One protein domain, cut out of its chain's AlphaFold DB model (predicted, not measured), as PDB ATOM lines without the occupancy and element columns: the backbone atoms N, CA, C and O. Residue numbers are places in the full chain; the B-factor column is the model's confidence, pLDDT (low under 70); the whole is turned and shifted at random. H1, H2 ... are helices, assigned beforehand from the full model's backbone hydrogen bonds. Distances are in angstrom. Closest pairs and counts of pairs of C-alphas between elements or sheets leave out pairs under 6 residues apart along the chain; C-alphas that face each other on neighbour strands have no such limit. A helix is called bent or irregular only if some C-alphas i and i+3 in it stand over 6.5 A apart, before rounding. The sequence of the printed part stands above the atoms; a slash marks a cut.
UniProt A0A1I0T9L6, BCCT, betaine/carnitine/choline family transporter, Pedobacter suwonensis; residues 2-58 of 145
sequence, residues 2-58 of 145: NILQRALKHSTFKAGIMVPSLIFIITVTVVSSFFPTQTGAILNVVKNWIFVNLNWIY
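Overview. This is residues 2 to 58 of the 145 residues of the protein "BCCT, betaine/carnitine/choline family transporter" of Pedobacter suwonensis (UniProt A0A1I0T9L6). Two long helices, H2 and H3, meet near residue 35 at their ends and make an open V, and a short helix, H1, sticks out beyond the far end of H2 on the stretch of residues 10 to 14. Near its far end, H3 has a kink at about residue 52. The printed part has 57 residues with three named helices, H1, H2 and H3 in that order along the chain, and no named strand; the class is all helix. The whole is extended, with a radius of gyration of the C-alphas of 18.5 A, and its outline is flat, the C-alphas spanning 54 by 32 by 10 A along their three main axes.

Along the chain. Start at Asn 2, the first printed residue, and step to C-alpha 3 at (28.230, 21.216, 35.253), where H1 begins. H1 holds residues 3 to 9, Ile 3 to Lys 9, and measures 10.1 A from first to last C-alpha. Go on through residues 10 to 14 to C-alpha 15 at (31.210, 21.520, 16.876). From there H2, residues 15 to 34, Ala 15 to Phe 34, runs 27.8 A from first to last C-alpha; watch its y values fall to -4.344 at C-alpha 34. H2 is neither bent nor irregular, but only just: C-alphas 16 and 19 are 6.1 A apart. Pass Phe 35 and you come to H3, residues 36 to 58, Pro 36 to Tyr 58, the longest helix with 23 residues and 27.7 A from first to last C-alpha. It ends at C-alpha 58, at (51.142, 18.117, -7.942). H3 is irregular: C-alphas 53 and 56 are 7.6 A apart, where about 5 A is found in a regular helix, and its line is a rough one.

Arrangement. Begin with H1, which touches no helix. H1 and H2 are apart, though they follow each other in the chain, and H1 and H3 are apart too. Now look at the turn round Phe 35, where H2 and H3 touch only at the corner by their link, and only just, with 3 pairs of C-alphas within 8 A. The closest C-alphas of the two are those of Ser 32 and Thr 39, 5.7 A apart. H2 touches H3 with residues 31 to 32 alone, and H3 touches H2 with residues 39 to 40 alone. The lines of H2 and H3 stand at a steep tilt of 57 degrees, opposite ways, and their centres are 20.1 A apart. Farther along, H3 has a kink of 53 degrees near residue 52. In the backbone, every O i to N i+4 pair of H1 is within hydrogen-bond range, against 15 of 16 pairs in H2 and 17 of 19 in H3.

Size, cuts and confidence. The two C-alphas farthest apart are those of Asn 2 and Val 52, at 55.6 A, and from the first printed C-alpha to the last, Asn 2 to Tyr 58, it is 50.8 A. Look for stretches that stand free, with no C-alpha 8 or more residues away along the chain within 10 A: residues 2 to 27, of which 3 to 9 belong to H1 and 15 to 27 to H2, and, among the others, residues 41 to 49, which belong to H3. The printed part has no cut, and both links, from H1 to H2 with 5 residues and from H2 to H3 with 1 residue, are tight. In the B-factor column the mean pLDDT of the printed part is 90.6. Low confidence, under 70, is found at residues 4 to 10, and the mean over H1 is 64, beside 96 for H2 and 97 for H3 in this predicted model.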
ATOM      1  N   ASN A   2      24.457  24.370  35.128       74.19
ATOM      2  CA  ASN A   2      24.760  22.932  35.168       74.19
ATOM      3  C   ASN A   2      26.245  22.682  34.865       74.19
ATOM      4  O   ASN A   2      26.863  23.442  34.124       74.19
ATOM      5  N   ILE A   3      26.813  21.606  35.414       71.31
ATOM      6  CA  ILE A   3      28.230  21.216  35.253       71.31
ATOM      7  C   ILE A   3      28.646  21.209  33.768       71.31
ATOM      8  O   ILE A   3      29.704  21.726  33.412       71.31
ATOM      9  N   LEU A   4      27.748  20.755  32.888       62.28
ATOM     10  CA  LEU A   4      27.876  20.809  31.426       62.28
ATOM     11  C   LEU A   4      28.071  22.229  30.869       62.28
ATOM     12  O   LEU A   4      28.925  22.452  30.016       62.28
ATOM     13  N   GLN A   5      27.330  23.213  31.378       62.88
ATOM     14  CA  GLN A   5      27.453  24.612  30.952       62.88
ATOM     15  C   GLN A   5      28.773  25.239  31.416       62.88
ATOM     16  O   GLN A   5      29.297  26.121  30.743       62.88
ATOM     17  N   ARG A   6      29.334  24.782  32.544       63.59
ATOM     18  CA  ARG A   6      30.632  25.254  33.053       63.59
ATOM     19  C   ARG A   6      31.802  24.658  32.260       63.59
ATOM     20  O   ARG A   6      32.746  25.380  31.960       63.59
ATOM     21  N   ALA A   7      31.700  23.386  31.865       62.25
ATOM     22  CA  ALA A   7      32.685  22.710  31.018       62.25
ATOM     23  C   ALA A   7      32.734  23.287  29.592       62.25
ATOM     24  O   ALA A   7      33.813  23.538  29.060       62.25
ATOM     25  N   LEU A   8      31.575  23.581  28.994       61.50
ATOM     26  CA  LEU A   8      31.502  24.174  27.654       61.50
ATOM     27  C   LEU A   8      32.024  25.618  27.607       61.50
ATOM     28  O   LEU A   8      32.549  26.037  26.581       61.50
ATOM     29  N   LYS A   9      31.951  26.368  28.716       63.56
ATOM     30  CA  LYS A   9      32.410  27.768  28.778       63.56
ATOM     31  C   LYS A   9      33.930  27.937  28.646       63.56
ATOM     32  O   LYS A   9      34.375  29.007  28.251       63.56
ATOM     33  N   HIS A  10      34.704  26.896  28.957       66.62
ATOM     34  CA  HIS A  10      36.162  26.852  28.778       66.62
ATOM     35  C   HIS A  10      36.590  25.920  27.638       66.62
ATOM     36  O   HIS A  10      37.779  25.682  27.439       66.62
ATOM     37  N   SER A  11      35.630  25.374  26.890       75.31
ATOM     38  CA  SER A  11      35.922  24.445  25.814       75.31
ATOM     39  C   SER A  11      36.202  25.209  24.523       75.31
ATOM     40  O   SER A  11      35.362  25.954  24.026       75.31
ATOM     41  N   THR A  12      37.373  24.977  23.935       81.12
ATOM     42  CA  THR A  12      37.708  25.419  22.572       81.12
ATOM     43  C   THR A  12      37.022  24.563  21.497       81.12
ATOM     44  O   THR A  12      37.290  24.730  20.307       81.12
ATOM     45  N   PHE A  13      36.113  23.662  21.890       84.62
ATOM     46  CA  PHE A  13      35.413  22.737  21.008       84.62
ATOM     47  C   PHE A  13      34.548  23.471  19.979       84.62
ATOM     48  O   PHE A  13      33.548  24.118  20.301       84.62
ATOM     49  N   LYS A  14      34.915  23.331  18.705       89.50
ATOM     50  CA  LYS A  14      34.155  23.857  17.569       89.50
ATOM     51  C   LYS A  14      33.359  22.728  16.925       89.50
ATOM     52  O   LYS A  14      33.857  22.024  16.047       89.50
ATOM     53  N   ALA A  15      32.102  22.584  17.345       89.19
ATOM     54  CA  ALA A  15      31.210  21.520  16.876       89.19
ATOM     55  C   ALA A  15      31.091  21.464  15.343       89.19
ATOM     56  O   ALA A  15      31.113  20.380  14.771       89.19
ATOM     57  N   GLY A  16      31.051  22.625  14.678       92.88
ATOM     58  CA  GLY A  16      30.951  22.717  13.218       92.88
ATOM     59  C   GLY A  16      32.153  22.161  12.446       92.88
ATOM     60  O   GLY A  16      32.009  21.843  11.276       92.88
ATOM     61  N   ILE A  17      33.315  22.007  13.087       93.50
ATOM     62  CA  ILE A  17      34.509  21.404  12.472       93.50
ATOM     63  C   ILE A  17      34.638  19.952  12.927       93.50
ATOM     64  O   ILE A  17      34.838  19.044  12.117       93.50
ATOM     65  N   MET A  18      34.495  19.726  14.233       94.44
ATOM     66  CA  MET A  18      34.775  18.426  14.825       94.44
ATOM     67  C   MET A  18      33.740  17.372  14.441       94.44
ATOM     68  O   MET A  18      34.121  16.251  14.118       94.44
ATOM     69  N   VAL A  19      32.447  17.713  14.441       95.44
ATOM     70  CA  VAL A  19      31.389  16.735  14.159       95.44
ATOM     71  C   VAL A  19      31.455  16.242  12.707       95.44
ATOM     72  O   VAL A  19      31.516  15.026  12.528       95.44
ATOM     73  N   PRO A  20      31.539  17.102  11.668       96.94
ATOM     74  CA  PRO A  20      31.667  16.620  10.290       96.94
ATOM     75  C   PRO A  20      32.945  15.808  10.055       96.94
ATOM     76  O   PRO A  20      32.891  14.754   9.424       96.94
ATOM     77  N   SER A  21      34.077  16.253  10.613       96.88
ATOM     78  CA  SER A  21      35.358  15.546  10.485       96.88
ATOM     79  C   SER A  21      35.305  14.156  11.121       96.88
ATOM     80  O   SER A  21      35.730  13.180  10.507       96.88
ATOM     81  N   LEU A  22      34.737  14.039  12.327       96.94
ATOM     82  CA  LEU A  22      34.584  12.752  13.003       96.94
ATOM     83  C   LEU A  22      33.621  11.827  12.272       96.94
ATOM     84  O   LEU A  22      33.927  10.649  12.128       96.94
ATOM     85  N   ILE A  23      32.486  12.346  11.792       98.00
ATOM     86  CA  ILE A  23      31.546  11.553  10.994       98.00
ATOM     87  C   ILE A  23      32.263  10.996   9.766       98.00
ATOM     88  O   ILE A  23      32.159   9.799   9.504       98.00
ATOM     89  N   PHE A  24      33.029  11.825   9.053       97.38
ATOM     90  CA  PHE A  24      33.787  11.383   7.888       97.38
ATOM     91  C   PHE A  24      34.806  10.291   8.244       97.38
ATOM     92  O   PHE A  24      34.772   9.214   7.651       97.38
ATOM     93  N   ILE A  25      35.653  10.528   9.253       97.69
ATOM     94  CA  ILE A  25      36.687   9.571   9.680       97.69
ATOM     95  C   ILE A  25      36.053   8.248  10.118       97.69
ATOM     96  O   ILE A  25      36.425   7.198   9.602       97.69
ATOM     97  N   ILE A  26      35.062   8.287  11.015       98.00
ATOM     98  CA  ILE A  26      34.395   7.085  11.534       98.00
ATOM     99  C   ILE A  26      33.724   6.316  10.399       98.00
ATOM    100  O   ILE A  26      33.856   5.095  10.333       98.00
ATOM    101  N   THR A  27      33.046   7.009   9.482       97.12
ATOM    102  CA  THR A  27      32.386   6.361   8.341       97.12
ATOM    103  C   THR A  27      33.405   5.640   7.468       97.12
ATOM    104  O   THR A  27      33.229   4.457   7.183       97.12
ATOM    105  N   VAL A  28      34.493   6.316   7.084       96.19
ATOM    106  CA  VAL A  28      35.541   5.712   6.250       96.19
ATOM    107  C   VAL A  28      36.182   4.526   6.967       96.19
ATOM    108  O   VAL A  28      36.325   3.469   6.355       96.19
ATOM    109  N   THR A  29      36.518   4.650   8.255       97.38
ATOM    110  CA  THR A  29      37.104   3.554   9.038       97.38
ATOM    111  C   THR A  29      36.171   2.350   9.108       97.38
ATOM    112  O   THR A  29      36.582   1.250   8.750       97.38
ATOM    113  N   VAL A  30      34.910   2.546   9.504       97.62
ATOM    114  CA  VAL A  30      33.934   1.457   9.649       97.62
ATOM    115  C   VAL A  30      33.702   0.756   8.310       97.62
ATOM    116  O   VAL A  30      33.817  -0.466   8.233       97.62
ATOM    117  N   VAL A  31      33.449   1.508   7.235       97.06
ATOM    118  CA  VAL A  31      33.232   0.927   5.898       97.06
ATOM    119  C   VAL A  31      34.467   0.156   5.422       97.06
ATOM    120  O   VAL A  31      34.332  -0.971   4.948       97.06
ATOM    121  N   SER A  32      35.667   0.712   5.618       96.75
ATOM    122  CA  SER A  32      36.924   0.052   5.238       96.75
ATOM    123  C   SER A  32      37.164  -1.240   6.019       96.75
ATOM    124  O   SER A  32      37.675  -2.203   5.454       96.75
ATOM    125  N   SER A  33      36.792  -1.281   7.304       97.44
ATOM    126  CA  SER A  33      36.952  -2.466   8.152       97.44
ATOM    127  C   SER A  33      36.012  -3.608   7.766       97.44
ATOM    128  O   SER A  33      36.431  -4.763   7.799       97.44
ATOM    129  N   PHE A  34      34.765  -3.312   7.389       98.06
ATOM    130  CA  PHE A  34      33.791  -4.344   7.008       98.06
ATOM    131  C   PHE A  34      33.883  -4.760   5.530       98.06
ATOM    132  O   PHE A  34      33.592  -5.910   5.207       98.06
ATOM    133  N   PHE A  35      34.314  -3.862   4.636       97.56
ATOM    134  CA  PHE A  35      34.385  -4.101   3.186       97.56
ATOM    135  C   PHE A  35      35.759  -3.723   2.600       97.56
ATOM    136  O   PHE A  35      35.852  -2.836   1.739       97.56
ATOM    137  N   PRO A  36      36.855  -4.366   3.040       96.56
ATOM    138  CA  PRO A  36      38.214  -3.939   2.700       96.56
ATOM    139  C   PRO A  36      38.524  -4.059   1.204       96.56
ATOM    140  O   PRO A  36      39.131  -3.162   0.621       96.56
ATOM    141  N   THR A  37      38.079  -5.136   0.551       97.38
ATOM    142  CA  THR A  37      38.367  -5.383  -0.871       97.38
ATOM    143  C   THR A  37      37.672  -4.366  -1.774       97.38
ATOM    144  O   THR A  37      38.302  -3.797  -2.665       97.38
ATOM    145  N   GLN A  38      36.386  -4.101  -1.532       97.06
ATOM    146  CA  GLN A  38      35.597  -3.144  -2.309       97.06
ATOM    147  C   GLN A  38      36.111  -1.722  -2.087       97.06
ATOM    148  O   GLN A  38      36.325  -0.987  -3.050       97.06
ATOM    149  N   THR A  39      36.379  -1.364  -0.829       96.44
ATOM    150  CA  THR A  39      36.957  -0.063  -0.482       96.44
ATOM    151  C   THR A  39      38.308   0.127  -1.171       96.44
ATOM    152  O   THR A  39      38.522   1.144  -1.826       96.44
ATOM    153  N   GLY A  40      39.197  -0.869  -1.110       96.69
ATOM    154  CA  GLY A  40      40.494  -0.823  -1.786       96.69
ATOM    155  C   GLY A  40      40.376  -0.666  -3.305       96.69
ATOM    156  O   GLY A  40      41.134   0.100  -3.901       96.69
ATOM    157  N   ALA A  41      39.409  -1.334  -3.942       97.50
ATOM    158  CA  ALA A  41      39.155  -1.180  -5.374       97.50
ATOM    159  C   ALA A  41      38.711   0.251  -5.723       97.50
ATOM    160  O   ALA A  41      39.291   0.871  -6.615       97.50
ATOM    161  N   ILE A  42      37.745   0.803  -4.981       96.75
ATOM    162  CA  ILE A  42      37.242   2.169  -5.188       96.75
ATOM    163  C   ILE A  42      38.358   3.197  -4.966       96.75
ATOM    164  O   ILE A  42      38.585   4.057  -5.818       96.75
ATOM    165  N   LEU A  43      39.100   3.085  -3.859       96.00
ATOM    166  CA  LEU A  43      40.205   3.992  -3.553       96.00
ATOM    167  C   LEU A  43      41.301   3.936  -4.618       96.00
ATOM    168  O   LEU A  43      41.852   4.973  -4.971       96.00
ATOM    169  N   ASN A  44      41.596   2.759  -5.180       97.44
ATOM    170  CA  ASN A  44      42.558   2.646  -6.274       97.44
ATOM    171  C   ASN A  44      42.067   3.307  -7.566       97.44
ATOM    172  O   ASN A  44      42.872   3.940  -8.245       97.44
ATOM    173  N   VAL A  45      40.774   3.213  -7.894       97.88
ATOM    174  CA  VAL A  45      40.197   3.933  -9.043       97.88
ATOM    175  C   VAL A  45      40.357   5.441  -8.858       97.88
ATOM    176  O   VAL A  45      40.865   6.115  -9.754       97.88
ATOM    177  N   VAL A  46      40.003   5.962  -7.679       97.19
ATOM    178  CA  VAL A  46      40.145   7.391  -7.358       97.19
ATOM    179  C   VAL A  46      41.614   7.818  -7.387       97.19
ATOM    180  O   VAL A  46      41.953   8.793  -8.054       97.19
ATOM    181  N   LYS A  47      42.504   7.063  -6.730       96.56
ATOM    182  CA  LYS A  47      43.954   7.308  -6.721       96.56
ATOM    183  C   LYS A  47      44.516   7.378  -8.139       96.56
ATOM    184  O   LYS A  47      45.235   8.318  -8.462       96.56
ATOM    185  N   ASN A  48      44.179   6.408  -8.988       97.75
ATOM    186  CA  ASN A  48      44.662   6.363 -10.367       97.75
ATOM    187  C   ASN A  48      44.100   7.522 -11.195       97.75
ATOM    188  O   ASN A  48      44.831   8.107 -11.986       97.75
ATOM    189  N   TRP A  49      42.833   7.893 -10.991       97.69
ATOM    190  CA  TRP A  49      42.251   9.058 -11.651       97.69
ATOM    191  C   TRP A  49      42.974  10.352 -11.257       97.69
ATOM    192  O   TRP A  49      43.342  11.130 -12.138       97.69
ATOM    193  N   ILE A  50      43.246  10.556  -9.962       97.12
ATOM    194  CA  ILE A  50      44.028  11.700  -9.469       97.12
ATOM    195  C   ILE A  50      45.426  11.683 -10.089       97.12
ATOM    196  O   ILE A  50      45.878  12.700 -10.603       97.12
ATOM    197  N   PHE A  51      46.096  10.531 -10.090       95.75
ATOM    198  CA  PHE A  51      47.442  10.402 -10.640       95.75
ATOM    199  C   PHE A  51      47.491  10.735 -12.138       95.75
ATOM    200  O   PHE A  51      48.325  11.519 -12.569       95.75
ATOM    201  N   VAL A  52      46.573  10.201 -12.944       96.81
ATOM    202  CA  VAL A  52      46.579  10.442 -14.395       96.81
ATOM    203  C   VAL A  52      46.232  11.895 -14.733       96.81
ATOM    204  O   VAL A  52      46.849  12.476 -15.620       96.81
ATOM    205  N   ASN A  53      45.269  12.500 -14.028       97.25
ATOM    206  CA  ASN A  53      44.728  13.808 -14.415       97.25
ATOM    207  C   ASN A  53      45.370  14.994 -13.679       97.25
ATOM    208  O   ASN A  53      45.431  16.091 -14.234       97.25
ATOM    209  N   LEU A  54      45.835  14.800 -12.441       97.06
ATOM    210  CA  LEU A  54      46.283  15.878 -11.548       97.06
ATOM    211  C   LEU A  54      47.768  15.790 -11.165       97.06
ATOM    212  O   LEU A  54      48.247  16.664 -10.445       97.06
ATOM    213  N   ASN A  55      48.529  14.803 -11.655       95.38
ATOM    214  CA  ASN A  55      49.968  14.712 -11.362       95.38
ATOM    215  C   ASN A  55      50.733  15.978 -11.785       95.38
ATOM    216  O   ASN A  55      51.574  16.472 -11.042       95.38
ATOM    217  N   TRP A  56      50.394  16.579 -12.928       96.31
ATOM    218  CA  TRP A  56      51.034  17.830 -13.343       96.31
ATOM    219  C   TRP A  56      50.791  18.966 -12.335       96.31
ATOM    220  O   TRP A  56      51.715  19.725 -12.054       96.31
ATOM    221  N   ILE A  57      49.594  19.050 -11.739       96.88
ATOM    222  CA  ILE A  57      49.288  20.034 -10.689       96.88
ATOM    223  C   ILE A  57      50.160  19.770  -9.469       96.88
ATOM    224  O   ILE A  57      50.713  20.712  -8.908       96.88
ATOM    225  N   TYR A  58      50.305  18.503  -9.074       93.31
ATOM    226  CA  TYR A  58      51.142  18.117  -7.942       93.31
ATOM    227  C   TYR A  58      52.603  18.546  -8.149       93.31
ATOM    228  O   TYR A  58      53.148  19.267  -7.313       93.31
TER     229      TYR A  58